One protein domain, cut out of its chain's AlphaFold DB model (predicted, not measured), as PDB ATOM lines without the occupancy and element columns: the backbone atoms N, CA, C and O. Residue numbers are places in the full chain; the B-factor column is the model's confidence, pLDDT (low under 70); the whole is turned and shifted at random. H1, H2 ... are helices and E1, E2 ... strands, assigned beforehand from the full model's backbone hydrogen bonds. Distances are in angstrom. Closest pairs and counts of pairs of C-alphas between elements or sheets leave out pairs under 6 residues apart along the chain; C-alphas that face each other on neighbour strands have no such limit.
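AT A GLANCE: This is residues 388 to 498 and 509 to 539 of the 544 residues of an uncharacterized protein of Myxococcales bacterium (UniProt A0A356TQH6). The long helix H5 is the core of the body: H2 and H4 run nearly in line with it but opposite ways, and the short H3 sits between H2 and H4. At the last residues of H5 a tiny antiparallel sheet, E1 - E2, packs on it together with H1; residues 509 to 522 stick out far from the body, and H6 follows near H2 and H5. The printed part has 142 residues, in the order E1 H1 H2 H3 H4 H5 E2 H6, and is mostly helix. It is loose, with a radius of gyration of the C-alphas of 18.2 A, and spans 66 by 32 by 20 A.

IN THESE COORDINATES: E1 is residues 390 to 392, beginning at C-alpha 390 (26.772, 10.457, -17.859), and H1 is 393 to 396. H2, residues 399 to 416, is 25.3 A long. H3 is 426 to 430, and H4, 434 to 453, is 28.8 A long. H5, residues 459 to 487, measures 41.4 A and ends at C-alpha 487 (29.776, 0.998, -23.162). E2 is 489 to 491, and H6, residues 530 to 538, is 12.2 A long.

HOW THE PARTS SIT: H5 is the hub. H2 touches it at a shallow tilt of 10 degrees, closest at the C-alphas of Gly 403 and Leu 474, 6.3 A. H4 and H5 form a helical hairpin, closest at the C-alphas of Val 451 and Trp 459, 5.3 A. H2 and H4 are apart. E1 and E2 have N 391 and O 490 within hydrogen-bond range at 2.9 A. H2, H5 and H6 have every O i to N i+4 pair within range, H4 15 of 16, H3 0 of 1 but 2 of 2 O i to N i+3 pairs; H1 is too short for an i+4 pair.

THE WHOLE: Residues 499 to 508 are not printed, and C-alphas 498 and 509 are 21.6 A apart. Without residues 509 to 522 the body spans 50 by 32 by 22 A. Confidence is under 70 at residues 419, 447 to 465, 468 and 519 to 539.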
ATOM      1  N   VAL A 388      24.607  13.995 -13.993       83.56
ATOM      2  CA  VAL A 388      24.115  14.876 -15.074       83.56
ATOM      3  C   VAL A 388      25.063  14.861 -16.288       83.56
ATOM      4  O   VAL A 388      24.713  15.346 -17.371       83.56
ATOM      5  N   ARG A 389      26.285  14.330 -16.113       87.25
ATOM      6  CA  ARG A 389      27.306  14.180 -17.163       87.25
ATOM      7  C   ARG A 389      27.114  12.889 -17.950       87.25
ATOM      8  O   ARG A 389      27.164  12.946 -19.176       87.25
ATOM      9  N   PHE A 390      26.954  11.769 -17.252       89.69
ATOM     10  CA  PHE A 390      26.772  10.457 -17.859       89.69
ATOM     11  C   PHE A 390      25.287  10.155 -17.949       89.69
ATOM     12  O   PHE A 390      24.606  10.144 -16.934       89.69
ATOM     13  N   LEU A 391      24.788   9.966 -19.164       87.81
ATOM     14  CA  LEU A 391      23.396   9.610 -19.406       87.81
ATOM     15  C   LEU A 391      23.304   8.140 -19.805       87.81
ATOM     16  O   LEU A 391      24.252   7.620 -20.395       87.81
ATOM     17  N   PRO A 392      22.176   7.474 -19.543       87.69
ATOM     18  CA  PRO A 392      21.985   6.110 -20.001       87.69
ATOM     19  C   PRO A 392      21.824   6.075 -21.534       87.69
ATOM     20  O   PRO A 392      21.537   7.099 -22.170       87.69
ATOM     21  N   GLN A 393      22.074   4.911 -22.136       86.06
ATOM     22  CA  GLN A 393      22.154   4.732 -23.589       86.06
ATOM     23  C   GLN A 393      20.900   5.215 -24.334       86.06
ATOM     24  O   GLN A 393      21.016   5.784 -25.420       86.06
ATOM     25  N   GLU A 394      19.708   5.077 -23.751       84.19
ATOM     26  CA  GLU A 394      18.433   5.455 -24.380       84.19
ATOM     27  C   GLU A 394      18.348   6.969 -24.630       84.19
ATOM     28  O   GLU A 394      17.619   7.439 -25.504       84.19
ATOM     29  N   ARG A 395      19.134   7.763 -23.891       85.00
ATOM     30  CA  ARG A 395      19.221   9.216 -24.066       85.00
ATOM     31  C   ARG A 395      20.146   9.635 -25.210       85.00
ATOM     32  O   ARG A 395      20.174  10.824 -25.515       85.00
ATOM     33  N   ALA A 396      20.877   8.720 -25.856       80.50
ATOM     34  CA  ALA A 396      21.745   9.041 -26.997       80.50
ATOM     35  C   ALA A 396      20.973   9.658 -28.180       80.50
ATOM     36  O   ALA A 396      21.523  10.480 -28.918       80.50
ATOM     37  N   GLY A 397      19.683   9.333 -28.303       81.19
ATOM     38  CA  GLY A 397      18.809   9.808 -29.372       81.19
ATOM     39  C   GLY A 397      18.990   9.035 -30.679       81.19
ATOM     40  O   GLY A 397      19.809   8.125 -30.789       81.19
ATOM     41  N   SER A 398      18.195   9.393 -31.688       83.75
ATOM     42  CA  SER A 398      18.248   8.742 -33.001       83.75
ATOM     43  C   SER A 398      19.332   9.367 -33.870       83.75
ATOM     44  O   SER A 398      19.201  10.511 -34.312       83.75
ATOM     45  N   LEU A 399      20.372   8.597 -34.184       81.19
ATOM     46  CA  LEU A 399      21.436   9.051 -35.078       81.19
ATOM     47  C   LEU A 399      20.926   9.331 -36.498       81.19
ATOM     48  O   LEU A 399      21.412  10.246 -37.157       81.19
ATOM     49  N   ARG A 400      19.880   8.623 -36.945       80.06
ATOM     50  CA  ARG A 400      19.203   8.917 -38.216       80.06
ATOM     51  C   ARG A 400      18.602  10.323 -38.210       80.06
ATOM     52  O   ARG A 400      18.847  11.089 -39.137       80.06
ATOM     53  N   LEU A 401      17.856  10.679 -37.161       82.88
ATOM     54  CA  LEU A 401      17.276  12.019 -37.018       82.88
ATOM     55  C   LEU A 401      18.369  13.092 -36.916       82.88
ATOM     56  O   LEU A 401      18.294  14.118 -37.585       82.88
ATOM     57  N   GLN A 402      19.400  12.844 -36.108       88.62
ATOM     58  CA  GLN A 402      20.525  13.766 -35.929       88.62
ATOM     59  C   GLN A 402      21.291  13.990 -37.245       88.62
ATOM     60  O   GLN A 402      21.629  15.126 -37.584       88.62
ATOM     61  N   GLY A 403      21.523  12.928 -38.018       81.12
ATOM     62  CA  GLY A 403      22.147  13.001 -39.336       81.12
ATOM     63  C   GLY A 403      21.310  13.796 -40.335       81.12
ATOM     64  O   GLY A 403      21.819  14.733 -40.952       81.12
ATOM     65  N   LEU A 404      20.011  13.486 -40.427       84.69
ATOM     66  CA  LEU A 404      19.070  14.198 -41.295       84.69
ATOM     67  C   LEU A 404      19.001  15.689 -40.960       84.69
ATOM     68  O   LEU A 404      19.124  16.510 -41.861       84.69
ATOM     69  N   LEU A 405      18.870  16.046 -39.680       88.94
ATOM     70  CA  LEU A 405      18.838  17.447 -39.250       88.94
ATOM     71  C   LEU A 405      20.126  18.188 -39.612       88.94
ATOM     72  O   LEU A 405      20.062  19.325 -40.065       88.94
ATOM     73  N   THR A 406      21.289  17.551 -39.441       86.00
ATOM     74  CA  THR A 406      22.586  18.158 -39.780       86.00
ATOM     75  C   THR A 406      22.685  18.459 -41.273       86.00
ATOM     76  O   THR A 406      23.038  19.572 -41.650       86.00
ATOM     77  N   ILE A 407      22.331  17.491 -42.123       84.00
ATOM     78  CA  ILE A 407      22.425  17.625 -43.582       84.00
ATOM     79  C   ILE A 407      21.362  18.594 -44.110       84.00
ATOM     80  O   ILE A 407      21.690  19.528 -44.837       84.00
ATOM     81  N   ALA A 408      20.098  18.415 -43.717       87.31
ATOM     82  CA  ALA A 408      18.990  19.232 -44.205       87.31
ATOM     83  C   ALA A 408      19.134  20.701 -43.794       87.31
ATOM     84  O   ALA A 408      18.932  21.581 -44.625       87.31
ATOM     85  N   ALA A 409      19.536  20.984 -42.549       89.06
ATOM     86  CA  ALA A 409      19.757  22.357 -42.105       89.06
ATOM     87  C   ALA A 409      20.950  23.005 -42.818       89.06
ATOM     88  O   ALA A 409      20.869  24.178 -43.175       89.06
ATOM     89  N   ALA A 410      22.038  22.261 -43.052       86.06
ATOM     90  CA  ALA A 410      23.189  22.769 -43.793       86.06
ATOM     91  C   ALA A 410      22.818  23.117 -45.245       86.06
ATOM     92  O   ALA A 410      23.175  24.195 -45.715       86.06
ATOM     93  N   ILE A 411      22.052  22.252 -45.921       81.44
ATOM     94  CA  ILE A 411      21.555  22.502 -47.283       81.44
ATOM     95  C   ILE A 411      20.591  23.689 -47.290       81.44
ATOM     96  O   ILE A 411      20.800  24.624 -48.051       81.44
ATOM     97  N   ALA A 412      19.563  23.688 -46.438       86.00
ATOM     98  CA  ALA A 412      18.564  24.754 -46.411       86.00
ATOM     99  C   ALA A 412      19.186  26.109 -46.051       86.00
ATOM    100  O   ALA A 412      18.969  27.084 -46.760       86.00
ATOM    101  N   GLY A 413      20.002  26.169 -44.994       85.44
ATOM    102  CA  GLY A 413      20.703  27.391 -44.598       85.44
ATOM    103  C   GLY A 413      21.676  27.869 -45.673       85.44
ATOM    104  O   GLY A 413      21.655  29.043 -46.035       85.44
ATOM    105  N   GLY A 414      22.454  26.950 -46.251       80.44
ATOM    106  CA  GLY A 414      23.361  27.257 -47.353       80.44
ATOM    107  C   GLY A 414      22.630  27.784 -48.587       80.44
ATOM    108  O   GLY A 414      23.027  28.803 -49.128       80.44
ATOM    109  N   VAL A 415      21.533  27.162 -49.016       80.50
ATOM    110  CA  VAL A 415      20.767  27.617 -50.189       80.50
ATOM    111  C   VAL A 415      20.080  28.958 -49.918       80.50
ATOM    112  O   VAL A 415      20.233  29.885 -50.708       80.50
ATOM    113  N   LEU A 416      19.375  29.096 -48.790       84.62
ATOM    114  CA  LEU A 416      18.614  30.309 -48.455       84.62
ATOM    115  C   LEU A 416      19.500  31.542 -48.259       84.62
ATOM    116  O   LEU A 416      19.044  32.662 -48.466       84.62
ATOM    117  N   THR A 417      20.756  31.348 -47.864       81.56
ATOM    118  CA  THR A 417      21.718  32.441 -47.665       81.56
ATOM    119  C   THR A 417      22.749  32.539 -48.782       81.56
ATOM    120  O   THR A 417      23.757  33.224 -48.620       81.56
ATOM    121  N   ALA A 418      22.536  31.824 -49.893       78.50
ATOM    122  CA  ALA A 418      23.499  31.701 -50.984       78.50
ATOM    123  C   ALA A 418      24.922  31.364 -50.490       78.50
ATOM    124  O   ALA A 418      25.905  31.856 -51.020       78.50
ATOM    125  N   GLY A 419      25.047  30.544 -49.444       65.81
ATOM    126  CA  GLY A 419      26.290  30.045 -48.857       65.81
ATOM    127  C   GLY A 419      26.991  31.004 -47.893       65.81
ATOM    128  O   GLY A 419      28.043  30.650 -47.365       65.81
ATOM    129  N   VAL A 420      26.419  32.181 -47.618       71.88
ATOM    130  CA  VAL A 420      26.943  33.123 -46.610       71.88
ATOM    131  C   VAL A 420      26.846  32.532 -45.201       71.88
ATOM    132  O   VAL A 420      27.700  32.791 -44.357       71.88
ATOM    133  N   PHE A 421      25.836  31.701 -44.942       84.12
ATOM    134  CA  PHE A 421      25.645  31.055 -43.653       84.12
ATOM    135  C   PHE A 421      25.223  29.594 -43.819       84.12
ATOM    136  O   PHE A 421      24.145  29.276 -44.314       84.12
ATOM    137  N   VAL A 422      26.060  28.682 -43.334       84.31
ATOM    138  CA  VAL A 422      25.764  27.248 -43.311       84.31
ATOM    139  C   VAL A 422      25.778  26.795 -41.854       84.31
ATOM    140  O   VAL A 422      26.851  26.796 -41.249       84.31
ATOM    141  N   PRO A 423      24.631  26.415 -41.259       88.12
ATOM    142  CA  PRO A 423      24.587  26.012 -39.860       88.12
ATOM    143  C   PRO A 423      25.377  24.717 -39.640       88.12
ATOM    144  O   PRO A 423      25.168  23.707 -40.316       88.12
ATOM    145  N   ILE A 424      26.283  24.744 -38.665       84.69
ATOM    146  CA  ILE A 424      27.146  23.611 -38.323       84.69
ATOM    147  C   ILE A 424      26.557  22.816 -37.156       84.69
ATOM    148  O   ILE A 424      26.303  23.351 -36.076       84.69
ATOM    149  N   GLY A 425      26.398  21.505 -37.355       83.25
ATOM    150  CA  GLY A 425      26.044  20.557 -36.302       83.25
ATOM    151  C   GLY A 425      24.592  20.646 -35.833       83.25
ATOM    152  O   GLY A 425      24.321  20.403 -34.659       83.25
ATOM    153  N   ALA A 426      23.641  20.975 -36.714       91.12
ATOM    154  CA  ALA A 426      22.220  21.072 -36.354       91.12
ATOM    155  C   ALA A 426      21.648  19.789 -35.717       91.12
ATOM    156  O   ALA A 426      20.784  19.864 -34.844       91.12
ATOM    157  N   GLY A 427      22.194  18.613 -36.048       86.38
ATOM    158  CA  GLY A 427      21.852  17.350 -35.394       86.38
ATOM    159  C   GLY A 427      22.076  17.336 -33.885       86.38
ATOM    160  O   GLY A 427      21.384  16.608 -33.175       86.38
ATOM    161  N   TYR A 428      22.961  18.189 -33.356       89.38
ATOM    162  CA  TYR A 428      23.164  18.299 -31.915       89.38
ATOM    163  C   TYR A 428      21.907  18.754 -31.156       89.38
ATOM    164  O   TYR A 428      21.797  18.448 -29.966       89.38
ATOM    165  N   LEU A 429      20.944  19.418 -31.814       89.81
ATOM    166  CA  LEU A 429      19.647  19.783 -31.225       89.81
ATOM    167  C   LEU A 429      18.834  18.558 -30.789       89.81
ATOM    168  O   LEU A 429      18.208  18.584 -29.727       89.81
ATOM    169  N   ALA A 430      18.901  17.480 -31.573       87.62
ATOM    170  CA  ALA A 430      18.264  16.193 -31.298       87.62
ATOM    171  C   ALA A 430      19.188  15.225 -30.533       87.62
ATOM    172  O   ALA A 430      18.998  14.008 -30.563       87.62
ATOM    173  N   SER A 431      20.208  15.756 -29.853       85.81
ATOM    174  CA  SER A 431      21.174  14.992 -29.061       85.81
ATOM    175  C   SER A 431      21.330  15.578 -27.645       85.81
ATOM    176  O   SER A 431      20.963  16.734 -27.395       85.81
ATOM    177  N   PRO A 432      21.965  14.856 -26.706       84.50
ATOM    178  CA  PRO A 432      22.351  15.390 -25.394       84.50
ATOM    179  C   PRO A 432      23.340  16.568 -25.422       84.50
ATOM    180  O   PRO A 432      23.577  17.215 -24.389       84.50
ATOM    181  N   PHE A 433      23.937  16.843 -26.585       86.94
ATOM    182  CA  PHE A 433      25.059  17.757 -26.776       86.94
ATOM    183  C   PHE A 433      24.640  19.146 -27.279       86.94
ATOM    184  O   PHE A 433      25.392  19.791 -28.004       86.94
ATOM    185  N   LYS A 434      23.477  19.660 -26.856       86.69
ATOM    186  CA  LYS A 434      22.919  20.958 -27.303       86.69
ATOM    187  C   LYS A 434      23.908  22.138 -27.260       86.69
ATOM    188  O   LYS A 434      23.852  23.020 -28.105       86.69
ATOM    189  N   ARG A 435      24.859  22.148 -26.316       82.81
ATOM    190  CA  ARG A 435      25.910  23.187 -26.236       82.81
ATOM    191  C   ARG A 435      26.851  23.191 -27.449       82.81
ATOM    192  O   ARG A 435      27.345  24.249 -27.817       82.81
ATOM    193  N   ARG A 436      27.086  22.035 -28.080       82.56
ATOM    194  CA  ARG A 436      27.905  21.923 -29.300       82.56
ATOM    195  C   ARG A 436      27.221  22.566 -30.499       82.56
ATOM    196  O   ARG A 436      27.913  23.139 -31.328       82.56
ATOM    197  N   PHE A 437      25.886  22.555 -30.543       86.19
ATOM    198  CA  PHE A 437      25.141  23.302 -31.556       86.19
ATOM    199  C   PHE A 437      25.393  24.807 -31.446       86.19
ATOM    200  O   PHE A 437      25.678  25.446 -32.448       86.19
ATOM    201  N   LEU A 438      25.357  25.365 -30.229       82.75
ATOM    202  CA  LEU A 438      25.637  26.790 -30.023       82.75
ATOM    203  C   LEU A 438      27.052  27.158 -30.491       82.75
ATOM    204  O   LEU A 438      27.230  28.164 -31.167       82.75
ATOM    205  N   LEU A 439      28.047  26.318 -30.188       77.81
ATOM    206  CA  LEU A 439      29.409  26.496 -30.705       77.81
ATOM    207  C   LEU A 439      29.448  26.418 -32.239       77.81
ATOM    208  O   LEU A 439      30.074  27.261 -32.871       77.81
ATOM    209  N   GLY A 440      28.750  25.450 -32.837       77.88
ATOM    210  CA  GLY A 440      28.615  25.332 -34.289       77.88
ATOM    211  C   GLY A 440      27.989  26.574 -34.925       77.88
ATOM    212  O   GLY A 440      28.506  27.071 -35.922       77.88
ATOM    213  N   LEU A 441      26.942  27.139 -34.317       84.06
ATOM    214  CA  LEU A 441      26.320  28.391 -34.755       84.06
ATOM    215  C   LEU A 441      27.272  29.583 -34.652       84.06
ATOM    216  O   LEU A 441      27.345  30.365 -35.594       84.06
ATOM    217  N   LEU A 442      28.030  29.706 -33.558       74.75
ATOM    218  CA  LEU A 442      29.036  30.763 -33.410       74.75
ATOM    219  C   LEU A 442      30.110  30.668 -34.498       74.75
ATOM    220  O   LEU A 442      30.466  31.679 -35.095       74.75
ATOM    221  N   VAL A 443      30.579  29.455 -34.808       75.06
ATOM    222  CA  VAL A 443      31.525  29.232 -35.911       75.06
ATOM    223  C   VAL A 443      30.881  29.550 -37.262       75.06
ATOM    224  O   VAL A 443      31.515  30.180 -38.099       75.06
ATOM    225  N   SER A 444      29.616  29.181 -37.468       77.31
ATOM    226  CA  SER A 444      28.871  29.500 -38.698       77.31
ATOM    227  C   SER A 444      28.734  31.016 -38.885       77.31
ATOM    228  O   SER A 444      28.950  31.527 -39.979       77.31
ATOM    229  N   GLY A 445      28.440  31.746 -37.804       74.69
ATOM    230  CA  GLY A 445      28.388  33.207 -37.791       74.69
ATOM    231  C   GLY A 445      29.754  33.842 -38.047       74.69
ATOM    232  O   GLY A 445      29.847  34.769 -38.842       74.69
ATOM    233  N   TYR A 446      30.822  33.304 -37.448       71.31
ATOM    234  CA  TYR A 446      32.194  33.731 -37.729       71.31
ATOM    235  C   TYR A 446      32.554  33.563 -39.212       71.31
ATOM    236  O   TYR A 446      33.048  34.505 -39.822       71.31
ATOM    237  N   LEU A 447      32.250  32.410 -39.815       69.00
ATOM    238  CA  LEU A 447      32.480  32.187 -41.245       69.00
ATOM    239  C   LEU A 447      31.677  33.172 -42.101       69.00
ATOM    240  O   LEU A 447      32.228  33.729 -43.045       69.00
ATOM    241  N   GLY A 448      30.418  33.440 -41.746       67.44
ATOM    242  CA  GLY A 448      29.605  34.448 -42.427       67.44
ATOM    243  C   GLY A 448      30.202  35.854 -42.329       67.44
ATOM    244  O   GLY A 448      30.295  36.550 -43.337       67.44
ATOM    245  N   LEU A 449      30.704  36.247 -41.155       66.06
ATOM    246  CA  LEU A 449      31.437  37.506 -40.980       66.06
ATOM    247  C   LEU A 449      32.721  37.541 -41.814       66.06
ATOM    248  O   LEU A 449      33.045  38.588 -42.361       66.06
ATOM    249  N   CYS A 450      33.428  36.418 -41.969       59.22
ATOM    250  CA  CYS A 450      34.572  36.334 -42.877       59.22
ATOM    251  C   CYS A 450      34.159  36.529 -44.340       59.22
ATOM    252  O   CYS A 450      34.870  37.206 -45.078       59.22
ATOM    253  N   VAL A 451      33.016  35.986 -44.774       62.78
ATOM    254  CA  VAL A 451      32.489  36.219 -46.131       62.78
ATOM    255  C   VAL A 451      32.151  37.695 -46.327       62.78
ATOM    256  O   VAL A 451      32.585  38.288 -47.310       62.78
ATOM    257  N   VAL A 452      31.443  38.310 -45.378       63.00
ATOM    258  CA  VAL A 452      31.075  39.734 -45.442       63.00
ATOM    259  C   VAL A 452      32.317  40.630 -45.408       63.00
ATOM    260  O   VAL A 452      32.476  41.493 -46.265       63.00
ATOM    261  N   GLY A 453      33.234  40.392 -44.468       50.72
ATOM    262  CA  GLY A 453      34.469  41.166 -44.309       50.72
ATOM    263  C   GLY A 453      35.469  40.996 -45.457       50.72
ATOM    264  O   GLY A 453      36.306  41.866 -45.662       50.72
ATOM    265  N   SER A 454      35.367  39.913 -46.234       50.31
ATOM    266  CA  SER A 454      36.149  39.700 -47.464       50.31
ATOM    267  C   SER A 454      35.410  40.116 -48.740       50.31
ATOM    268  O   SER A 454      35.846  39.763 -49.836       50.31
ATOM    269  N   VAL A 455      34.285  40.835 -48.622       57.44
ATOM    270  CA  VAL A 455      33.469  41.297 -49.760       57.44
ATOM    271  C   VAL A 455      33.069  40.131 -50.683       57.44
ATOM    272  O   VAL A 455      33.092  40.218 -51.905       57.44
ATOM    273  N   GLY A 456      32.739  38.981 -50.089       51.88
ATOM    274  CA  GLY A 456      32.284  37.790 -50.807       51.88
ATOM    275  C   GLY A 456      33.391  36.876 -51.341       51.88
ATOM    276  O   GLY A 456      33.094  35.738 -51.697       51.88
ATOM    277  N   LEU A 457      34.666  37.283 -51.334       49.69
ATOM    278  CA  LEU A 457      35.771  36.448 -51.839       49.69
ATOM    279  C   LEU A 457      35.984  35.169 -51.005       49.69
ATOM    280  O   LEU A 457      36.391  34.135 -51.532       49.69
ATOM    281  N   GLY A 458      35.663  35.209 -49.708       53.31
ATOM    282  CA  GLY A 458      35.730  34.055 -48.805       53.31
ATOM    283  C   GLY A 458      34.609  33.024 -48.973       53.31
ATOM    284  O   GLY A 458      34.643  31.981 -48.317       53.31
ATOM    285  N   TRP A 459      33.620  33.283 -49.836       69.69
ATOM    286  CA  TRP A 459      32.397  32.483 -49.947       69.69
ATOM    287  C   TRP A 459      32.627  30.983 -50.224       69.69
ATOM    288  O   TRP A 459      32.145  30.166 -49.430       69.69
ATOM    289  N   PRO A 460      33.406  30.567 -51.248       56.72
ATOM    290  CA  PRO A 460      33.606  29.142 -51.531       56.72
ATOM    291  C   PRO A 460      34.256  28.391 -50.362       56.72
ATOM    292  O   PRO A 460      33.976  27.216 -50.117       56.72
ATOM    293  N   PHE A 461      35.108  29.081 -49.603       59.28
ATOM    294  CA  PHE A 461      35.842  28.509 -48.481       59.28
ATOM    295  C   PHE A 461      34.991  28.409 -47.222       59.28
ATOM    296  O   PHE A 461      35.092  27.410 -46.513       59.28
ATOM    297  N   ALA A 462      34.123  29.389 -46.966       65.38
ATOM    298  CA  ALA A 462      33.146  29.318 -45.886       65.38
ATOM    299  C   ALA A 462      32.206  28.119 -46.074       65.38
ATOM    300  O   ALA A 462      32.019  27.332 -45.142       65.38
ATOM    301  N   VAL A 463      31.703  27.914 -47.298       69.56
ATOM    302  CA  VAL A 463      30.871  26.753 -47.653       69.56
ATOM    303  C   VAL A 463      31.643  25.445 -47.473       69.56
ATOM    304  O   VAL A 463      31.141  24.509 -46.844       69.56
ATOM    305  N   LEU A 464      32.883  25.375 -47.967       65.81
ATOM    306  CA  LEU A 464      33.730  24.191 -47.816       65.81
ATOM    307  C   LEU A 464      34.005  23.870 -46.339       65.81
ATOM    308  O   LEU A 464      33.859  22.725 -45.915       65.81
ATOM    309  N   TYR A 465      34.379  24.871 -45.542       65.62
ATOM    310  CA  TYR A 465      34.720  24.702 -44.131       65.62
ATOM    311  C   TYR A 465      33.500  24.282 -43.313       65.62
ATOM    312  O   TYR A 465      33.579  23.341 -42.522       65.62
ATOM    313  N   ALA A 466      32.345  24.905 -43.549       72.88
ATOM    314  CA  ALA A 466      31.103  24.504 -42.903       72.88
ATOM    315  C   ALA A 466      30.670  23.084 -43.303       72.88
ATOM    316  O   ALA A 466      30.174  22.335 -42.461       72.88
ATOM    317  N   SER A 467      30.914  22.672 -44.550       74.19
ATOM    318  CA  SER A 467      30.667  21.297 -45.007       74.19
ATOM    319  C   SER A 467      31.567  20.293 -44.283       74.19
ATOM    320  O   SER A 467      31.087  19.290 -43.753       74.19
ATOM    321  N   VAL A 468      32.865  20.590 -44.180       68.00
ATOM    322  CA  VAL A 468      33.834  19.764 -43.447       68.00
ATOM    323  C   VAL A 468      33.478  19.684 -41.961       68.00
ATOM    324  O   VAL A 468      33.488  18.597 -41.386       68.00
ATOM    325  N   LEU A 469      33.117  20.800 -41.326       74.94
ATOM    326  CA  LEU A 469      32.713  20.804 -39.921       74.94
ATOM    327  C   LEU A 469      31.392  20.069 -39.681       74.94
ATOM    328  O   LEU A 469      31.238  19.430 -38.642       74.94
ATOM    329  N   ASN A 470      30.463  20.086 -40.636       77.50
ATOM    330  CA  ASN A 470      29.282  19.232 -40.576       77.50
ATOM    331  C   ASN A 470      29.651  17.745 -40.695       77.50
ATOM    332  O   ASN A 470      29.101  16.930 -39.957       77.50
ATOM    333  N   ALA A 471      30.641  17.380 -41.515       74.25
ATOM    334  CA  ALA A 471      31.175  16.016 -41.534       74.25
ATOM    335  C   ALA A 471      31.839  15.628 -40.195       74.25
ATOM    336  O   ALA A 471      31.616  14.522 -39.698       74.25
ATOM    337  N   VAL A 472      32.590  16.542 -39.559       73.81
ATOM    338  CA  VAL A 472      33.123  16.350 -38.193       73.81
ATOM    339  C   VAL A 472      31.986  16.119 -37.197       73.81
ATOM    340  O   VAL A 472      32.053  15.184 -36.401       73.81
ATOM    341  N   ALA A 473      30.940  16.949 -37.240       77.12
ATOM    342  CA  ALA A 473      29.797  16.848 -36.337       77.12
ATOM    343  C   ALA A 473      29.067  15.507 -36.499       77.12
ATOM    344  O   ALA A 473      28.756  14.850 -35.506       77.12
ATOM    345  N   LEU A 474      28.860  15.053 -37.739       78.00
ATOM    346  CA  LEU A 474      28.290  13.736 -38.034       78.00
ATOM    347  C   LEU A 474      29.163  12.597 -37.495       78.00
ATOM    348  O   LEU A 474      28.639  11.647 -36.908       78.00
ATOM    349  N   ARG A 475      30.489  12.696 -37.639       75.56
ATOM    350  CA  ARG A 475      31.430  11.710 -37.087       75.56
ATOM    351  C   ARG A 475      31.400  11.684 -35.558       75.56
ATOM    352  O   ARG A 475      31.426  10.609 -34.965       75.56
ATOM    353  N   ASP A 476      31.314  12.842 -34.914       79.56
ATOM    354  CA  ASP A 476      31.175  12.949 -33.458       79.56
ATOM    355  C   ASP A 476      29.868  12.322 -32.966       79.56
ATOM    356  O   ASP A 476      29.900  11.475 -32.073       79.56
ATOM    357  N   LEU A 477      28.731  12.661 -33.576       81.38
ATOM    358  CA  LEU A 477      27.431  12.053 -33.263       81.38
ATOM    359  C   LEU A 477      27.470  10.528 -33.431       81.38
ATOM    360  O   LEU A 477      27.026   9.792 -32.551       81.38
ATOM    361  N   THR A 478      28.094  10.062 -34.512       78.00
ATOM    362  CA  THR A 478      28.310   8.640 -34.792       78.00
ATOM    363  C   THR A 478      29.093   7.938 -33.692       78.00
ATOM    364  O   THR A 478      28.632   6.939 -33.141       78.00
ATOM    365  N   ARG A 479      30.273   8.458 -33.341       77.81
ATOM    366  CA  ARG A 479      31.123   7.847 -32.314       77.81
ATOM    367  C   ARG A 479      30.453   7.841 -30.947       77.81
ATOM    368  O   ARG A 479      30.601   6.877 -30.206       77.81
ATOM    369  N   ASN A 480      29.688   8.881 -30.616       81.94
ATOM    370  CA  ASN A 480      28.913   8.902 -29.376       81.94
ATOM    371  C   ASN A 480      27.803   7.843 -29.368       81.94
ATOM    372  O   ASN A 480      27.595   7.218 -28.334       81.94
ATOM    373  N   ALA A 481      27.128   7.599 -30.494       82.31
ATOM    374  CA  ALA A 481      26.130   6.534 -30.596       82.31
ATOM    375  C   ALA A 481      26.762   5.136 -30.476       82.31
ATOM    376  O   ALA A 481      26.259   4.298 -29.731       82.31
ATOM    377  N   LEU A 482      27.892   4.902 -31.153       78.69
ATOM    378  CA  LEU A 482      28.644   3.645 -31.057       78.69
ATOM    379  C   LEU A 482      29.156   3.400 -29.636       78.69
ATOM    380  O   LEU A 482      28.946   2.319 -29.087       78.69
ATOM    381  N   LYS A 483      29.755   4.420 -29.008       82.94
ATOM    382  CA  LYS A 483      30.187   4.338 -27.611       82.94
ATOM    383  C   LYS A 483      29.010   4.041 -26.688       82.94
ATOM    384  O   LYS A 483      29.114   3.154 -25.855       82.94
ATOM    385  N   ALA A 484      27.874   4.714 -26.871       85.69
ATOM    386  CA  ALA A 484      26.685   4.459 -26.067       85.69
ATOM    387  C   ALA A 484      26.166   3.026 -26.209       85.69
ATOM    388  O   ALA A 484      25.735   2.452 -25.215       85.69
ATOM    389  N   ARG A 485      26.244   2.441 -27.409       81.75
ATOM    390  CA  ARG A 485      25.862   1.044 -27.658       81.75
ATOM    391  C   ARG A 485      26.784   0.045 -26.961       81.75
ATOM    392  O   ARG A 485      26.303  -0.922 -26.379       81.75
ATOM    393  N   LEU A 486      28.093   0.249 -27.054       81.75
ATOM    394  CA  LEU A 486      29.071  -0.703 -26.525       81.75
ATOM    395  C   LEU A 486      29.253  -0.535 -25.018       81.75
ATOM    396  O   LEU A 486      29.074  -1.491 -24.271       81.75
ATOM    397  N   ASP A 487      29.489   0.692 -24.563       86.12
ATOM    398  CA  ASP A 487      29.776   0.998 -23.162       86.12
ATOM    399  C   ASP A 487      28.502   1.212 -22.312       86.12
ATOM    400  O   ASP A 487      28.580   1.261 -21.085       86.12
ATOM    401  N   GLY A 488      27.317   1.337 -22.927       86.94
ATOM    402  CA  GLY A 488      26.026   1.447 -22.231       86.94
ATOM    403  C   GLY A 488      25.705   2.834 -21.648       86.94
ATOM    404  O   GLY A 488      24.781   2.968 -20.842       86.94
ATOM    405  N   PHE A 489      26.459   3.878 -22.011       89.88
ATOM    406  CA  PHE A 489      26.221   5.251 -21.546       89.88
ATOM    407  C   PHE A 489      26.727   6.320 -22.527       89.88
ATOM    408  O   PHE A 489      27.590   6.083 -23.369       89.88
ATOM    409  N   VAL A 490      26.236   7.549 -22.366       86.94
ATOM    410  CA  VAL A 490      26.677   8.742 -23.101       86.94
ATOM    411  C   VAL A 490      27.403   9.695 -22.157       86.94
ATOM    412  O   VAL A 490      26.811  10.178 -21.193       86.94
ATOM    413  N   ASP A 491      28.656  10.052 -22.450       86.94
ATOM    414  CA  ASP A 491      29.350  11.147 -21.754       86.94
ATOM    415  C   ASP A 491      29.113  12.483 -22.466       86.94
ATOM    416  O   ASP A 491      29.700  12.769 -23.510       86.94
ATOM    417  N   ARG A 492      28.322  13.370 -21.854       83.69
ATOM    418  CA  ARG A 492      28.017  14.703 -22.405       83.69
ATOM    419  C   ARG A 492      29.251  15.577 -22.655       83.69
ATOM    420  O   ARG A 492      29.177  16.525 -23.442       83.69
ATOM    421  N   ARG A 493      30.372  15.297 -21.986       81.31
ATOM    422  CA  ARG A 493      31.629  16.044 -22.139       81.31
ATOM    423  C   ARG A 493      32.578  15.435 -23.172       81.31
ATOM    424  O   ARG A 493      33.507  16.129 -23.569       81.31
ATOM    425  N   ALA A 494      32.356  14.202 -23.623       76.12
ATOM    426  CA  ALA A 494      33.272  13.530 -24.540       76.12
ATOM    427  C   ALA A 494      33.057  13.982 -25.990       76.12
ATOM    428  O   ALA A 494      31.968  13.824 -26.539       76.12
ATOM    429  N   TRP A 495      34.088  14.548 -26.611       72.06
ATOM    430  CA  TRP A 495      34.091  14.921 -28.026       72.06
ATOM    431  C   TRP A 495      34.925  13.916 -28.820       72.06
ATOM    432  O   TRP A 495      36.035  13.596 -28.399       72.06
ATOM    433  N   LEU A 496      34.372  13.412 -29.928       71.31
ATOM    434  CA  LEU A 496      34.920  12.318 -30.735       71.31
ATOM    435  C   LEU A 496      35.406  11.150 -29.861       71.31
ATOM    436  O   LEU A 496      36.583  10.784 -29.941       71.31
ATOM    437  N   PRO A 497      34.532  10.577 -29.008       75.00
ATOM    438  CA  PRO A 497      34.963   9.612 -28.014       75.00
ATOM    439  C   PRO A 497      35.640   8.404 -28.654       75.00
ATOM    440  O   PRO A 497      35.252   7.937 -29.726       75.00
ATOM    441  N   VAL A 498      36.644   7.897 -27.952       75.31
ATOM    442  CA  VAL A 498      37.336   6.664 -28.310       75.31
ATOM    443  C   VAL A 498      36.436   5.482 -27.959       75.31
ATOM    444  O   VAL A 498      35.898   5.423 -26.847       75.31
ATOM    445  N   GLY A 509      37.336  -8.910 -11.829       85.69
ATOM    446  CA  GLY A 509      36.352  -8.083 -12.528       85.69
ATOM    447  C   GLY A 509      35.550  -8.835 -13.595       85.69
ATOM    448  O   GLY A 509      34.756  -8.199 -14.286       85.69
ATOM    449  N   LEU A 510      35.769 -10.145 -13.761       91.88
ATOM    450  CA  LEU A 510      34.968 -10.994 -14.639       91.88
ATOM    451  C   LEU A 510      33.664 -11.386 -13.928       91.88
ATOM    452  O   LEU A 510      33.696 -12.088 -12.923       91.88
ATOM    453  N   ASP A 511      32.532 -10.936 -14.463       90.19
ATOM    454  CA  ASP A 511      31.194 -11.173 -13.905       90.19
ATOM    455  C   ASP A 511      30.670 -12.579 -14.248       90.19
ATOM    456  O   ASP A 511      30.139 -13.290 -13.398       90.19
ATOM    457  N   ALA A 512      30.876 -13.022 -15.493       90.38
ATOM    458  CA  ALA A 512      30.465 -14.338 -15.970       90.38
ATOM    459  C   ALA A 512      31.492 -14.938 -16.940       90.38
ATOM    460  O   ALA A 512      32.093 -14.235 -17.747       90.38
ATOM    461  N   GLU A 513      31.644 -16.265 -16.944       89.31
ATOM    462  CA  GLU A 513      32.536 -16.957 -17.892       89.31
ATOM    463  C   GLU A 513      32.126 -16.741 -19.360       89.31
ATOM    464  O   GLU A 513      32.980 -16.671 -20.243       89.31
ATOM    465  N   ALA A 514      30.831 -16.540 -19.621       87.56
ATOM    466  CA  ALA A 514      30.310 -16.207 -20.948       87.56
ATOM    467  C   ALA A 514      30.752 -14.820 -21.464       87.56
ATOM    468  O   ALA A 514      30.657 -14.558 -22.666       87.56
ATOM    469  N   ASP A 515      31.243 -13.941 -20.581       89.00
ATOM    470  CA  ASP A 515      31.769 -12.623 -20.949       89.00
ATOM    471  C   ASP A 515      33.186 -12.704 -21.524       89.00
ATOM    472  O   ASP A 515      33.660 -11.728 -22.117       89.00
ATOM    473  N   ARG A 516      33.879 -13.841 -21.366       88.88
ATOM    474  CA  ARG A 516      35.216 -14.034 -21.931       88.88
ATOM    475  C   ARG A 516      35.172 -13.942 -23.450       88.88
ATOM    476  O   ARG A 516      34.265 -14.440 -24.113       88.88
ATOM    477  N   TRP A 517      36.182 -13.285 -24.007       86.00
ATOM    478  CA  TRP A 517      36.313 -13.171 -25.451       86.00
ATOM    479  C   TRP A 517      36.591 -14.542 -26.084       86.00
ATOM    480  O   TRP A 517      37.422 -15.304 -25.590       86.00
ATOM    481  N   SER A 518      35.922 -14.825 -27.204       77.38
ATOM    482  CA  SER A 518      36.163 -16.000 -28.042       77.38
ATOM    483  C   SER A 518      36.420 -15.568 -29.488       77.38
ATOM    484  O   SER A 518      35.863 -14.576 -29.959       77.38
ATOM    485  N   SER A 519      37.257 -16.318 -30.207       63.88
ATOM    486  CA  SER A 519      37.674 -16.016 -31.586       63.88
ATOM    487  C   SER A 519      36.530 -16.001 -32.610       63.88
ATOM    488  O   SER A 519      36.718 -15.509 -33.715       63.88
ATOM    489  N   ALA A 520      35.343 -16.501 -32.256       53.25
ATOM    490  CA  ALA A 520      34.172 -16.540 -33.134       53.25
ATOM    491  C   ALA A 520      33.361 -15.225 -33.152       53.25
ATOM    492  O   ALA A 520      32.345 -15.142 -33.840       53.25
ATOM    493  N   GLN A 521      33.759 -14.216 -32.367       53.09
ATOM    494  CA  GLN A 521      32.979 -12.998 -32.114       53.09
ATOM    495  C   GLN A 521      33.825 -11.736 -32.341       53.09
ATOM    496  O   GLN A 521      34.123 -10.983 -31.412       53.09
ATOM    497  N   GLU A 522      34.224 -11.490 -33.589       53.25
ATOM    498  CA  GLU A 522      34.711 -10.171 -33.997       53.25
ATOM    499  C   GLU A 522      33.512  -9.272 -34.311       53.25
ATOM    500  O   GLU A 522      32.911  -9.339 -35.381       53.25
ATOM    501  N   ALA A 523      33.129  -8.429 -33.354       51.62
ATOM    502  CA  ALA A 523      32.255  -7.305 -33.658       51.62
ATOM    503  C   ALA A 523      33.082  -6.243 -34.399       51.62
ATOM    504  O   ALA A 523      34.050  -5.720 -33.840       51.62
ATOM    505  N   GLU A 524      32.698  -5.904 -35.635       52.97
ATOM    506  CA  GLU A 524      33.276  -4.769 -36.365       52.97
ATOM    507  C   GLU A 524      33.098  -3.490 -35.530       52.97
ATOM    508  O   GLU A 524      32.014  -2.912 -35.440       52.97
ATOM    509  N   THR A 525      34.175  -3.046 -34.891       56.00
ATOM    510  CA  THR A 525      34.207  -1.848 -34.044       56.00
ATOM    511  C   THR A 525      35.180  -0.842 -34.630       56.00
ATOM    512  O   THR A 525      36.123  -0.400 -33.990       56.00
ATOM    513  N   THR A 526      34.974  -0.484 -35.895       49.16
ATOM    514  CA  THR A 526      35.911   0.391 -36.602       49.16
ATOM    515  C   THR A 526      35.313   1.750 -36.942       49.16
ATOM    516  O   THR A 526      34.122   1.907 -37.220       49.16
ATOM    517  N   ASP A 527      36.208   2.741 -37.027       47.53
ATOM    518  CA  ASP A 527      36.094   3.906 -37.916       47.53
ATOM    519  C   ASP A 527      36.095   3.445 -39.400       47.53
ATOM    520  O   ASP A 527      36.897   3.899 -40.220       47.53
ATOM    521  N   GLY A 528      35.236   2.488 -39.759       47.62
ATOM    522  CA  GLY A 528      35.059   2.045 -41.134       47.62
ATOM    523  C   GLY A 528      34.465   3.157 -41.999       47.62
ATOM    524  O   GLY A 528      34.051   4.219 -41.520       47.62
ATOM    525  N   THR A 529      34.388   2.919 -43.308       48.06
ATOM    526  CA  THR A 529      33.667   3.827 -44.217       48.06
ATOM    527  C   THR A 529      32.256   4.117 -43.687       48.06
ATOM    528  O   THR A 529      31.666   3.283 -43.002       48.06
ATOM    529  N   TRP A 530      31.675   5.279 -44.019       49.53
ATOM    530  CA  TRP A 530      30.342   5.684 -43.528       49.53
ATOM    531  C   TRP A 530      29.268   4.590 -43.695       49.53
ATOM    532  O   TRP A 530      28.330   4.519 -42.907       49.53
ATOM    533  N   ARG A 531      29.443   3.706 -44.686       43.59
ATOM    534  CA  ARG A 531      28.597   2.542 -44.958       43.59
ATOM    535  C   ARG A 531      28.605   1.507 -43.826       43.59
ATOM    536  O   ARG A 531      27.539   0.999 -43.487       43.59
ATOM    537  N   VAL A 532      29.766   1.222 -43.235       50.22
ATOM    538  CA  VAL A 532      29.933   0.307 -42.085       50.22
ATOM    539  C   VAL A 532      29.213   0.874 -40.869       50.22
ATOM    540  O   VAL A 532      28.374   0.209 -40.271       50.22
ATOM    541  N   VAL A 533      29.434   2.161 -40.598       52.53
ATOM    542  CA  VAL A 533      28.717   2.912 -39.565       52.53
ATOM    543  C   VAL A 533      27.203   2.802 -39.756       52.53
ATOM    544  O   VAL A 533      26.490   2.448 -38.823       52.53
ATOM    545  N   THR A 534      26.687   3.062 -40.960       54.50
ATOM    546  CA  THR A 534      25.238   3.004 -41.204       54.50
ATOM    547  C   THR A 534      24.650   1.605 -41.118       54.50
ATOM    548  O   THR A 534      23.506   1.491 -40.699       54.50
ATOM    549  N   ARG A 535      25.405   0.556 -41.470       57.47
ATOM    550  CA  ARG A 535      24.967  -0.838 -41.291       57.47
ATOM    551  C   ARG A 535      24.872  -1.193 -39.812       57.47
ATOM    552  O   ARG A 535      23.807  -1.590 -39.361       57.47
ATOM    553  N   LEU A 536      25.930  -0.917 -39.047       53.88
ATOM    554  CA  LEU A 536      25.961  -1.157 -37.601       53.88
ATOM    555  C   LEU A 536      24.806  -0.453 -36.878       53.88
ATOM    556  O   LEU A 536      24.287  -0.972 -35.900       53.88
ATOM    557  N   LEU A 537      24.392   0.723 -37.344       54.19
ATOM    558  CA  LEU A 537      23.301   1.495 -36.745       54.19
ATOM    559  C   LEU A 537      21.905   1.140 -37.277       54.19
ATOM    560  O   LEU A 537      20.919   1.584 -36.690       54.19
ATOM    561  N   ALA A 538      21.817   0.421 -38.399       54.84
ATOM    562  CA  ALA A 538      20.558  -0.023 -38.991       54.84
ATOM    563  C   ALA A 538      20.069  -1.342 -38.387       54.84
ATOM    564  O   ALA A 538      18.860  -1.567 -38.379       54.84
ATOM    565  N   ASP A 539      20.974  -2.164 -37.854       49.12
ATOM    566  CA  ASP A 539      20.609  -3.401 -37.171       49.12
ATOM    567  C   ASP A 539      20.047  -3.094 -35.770       49.12
ATOM    568  O   ASP A 539      20.792  -2.632 -34.892       49.12
TER     569      ASP A 539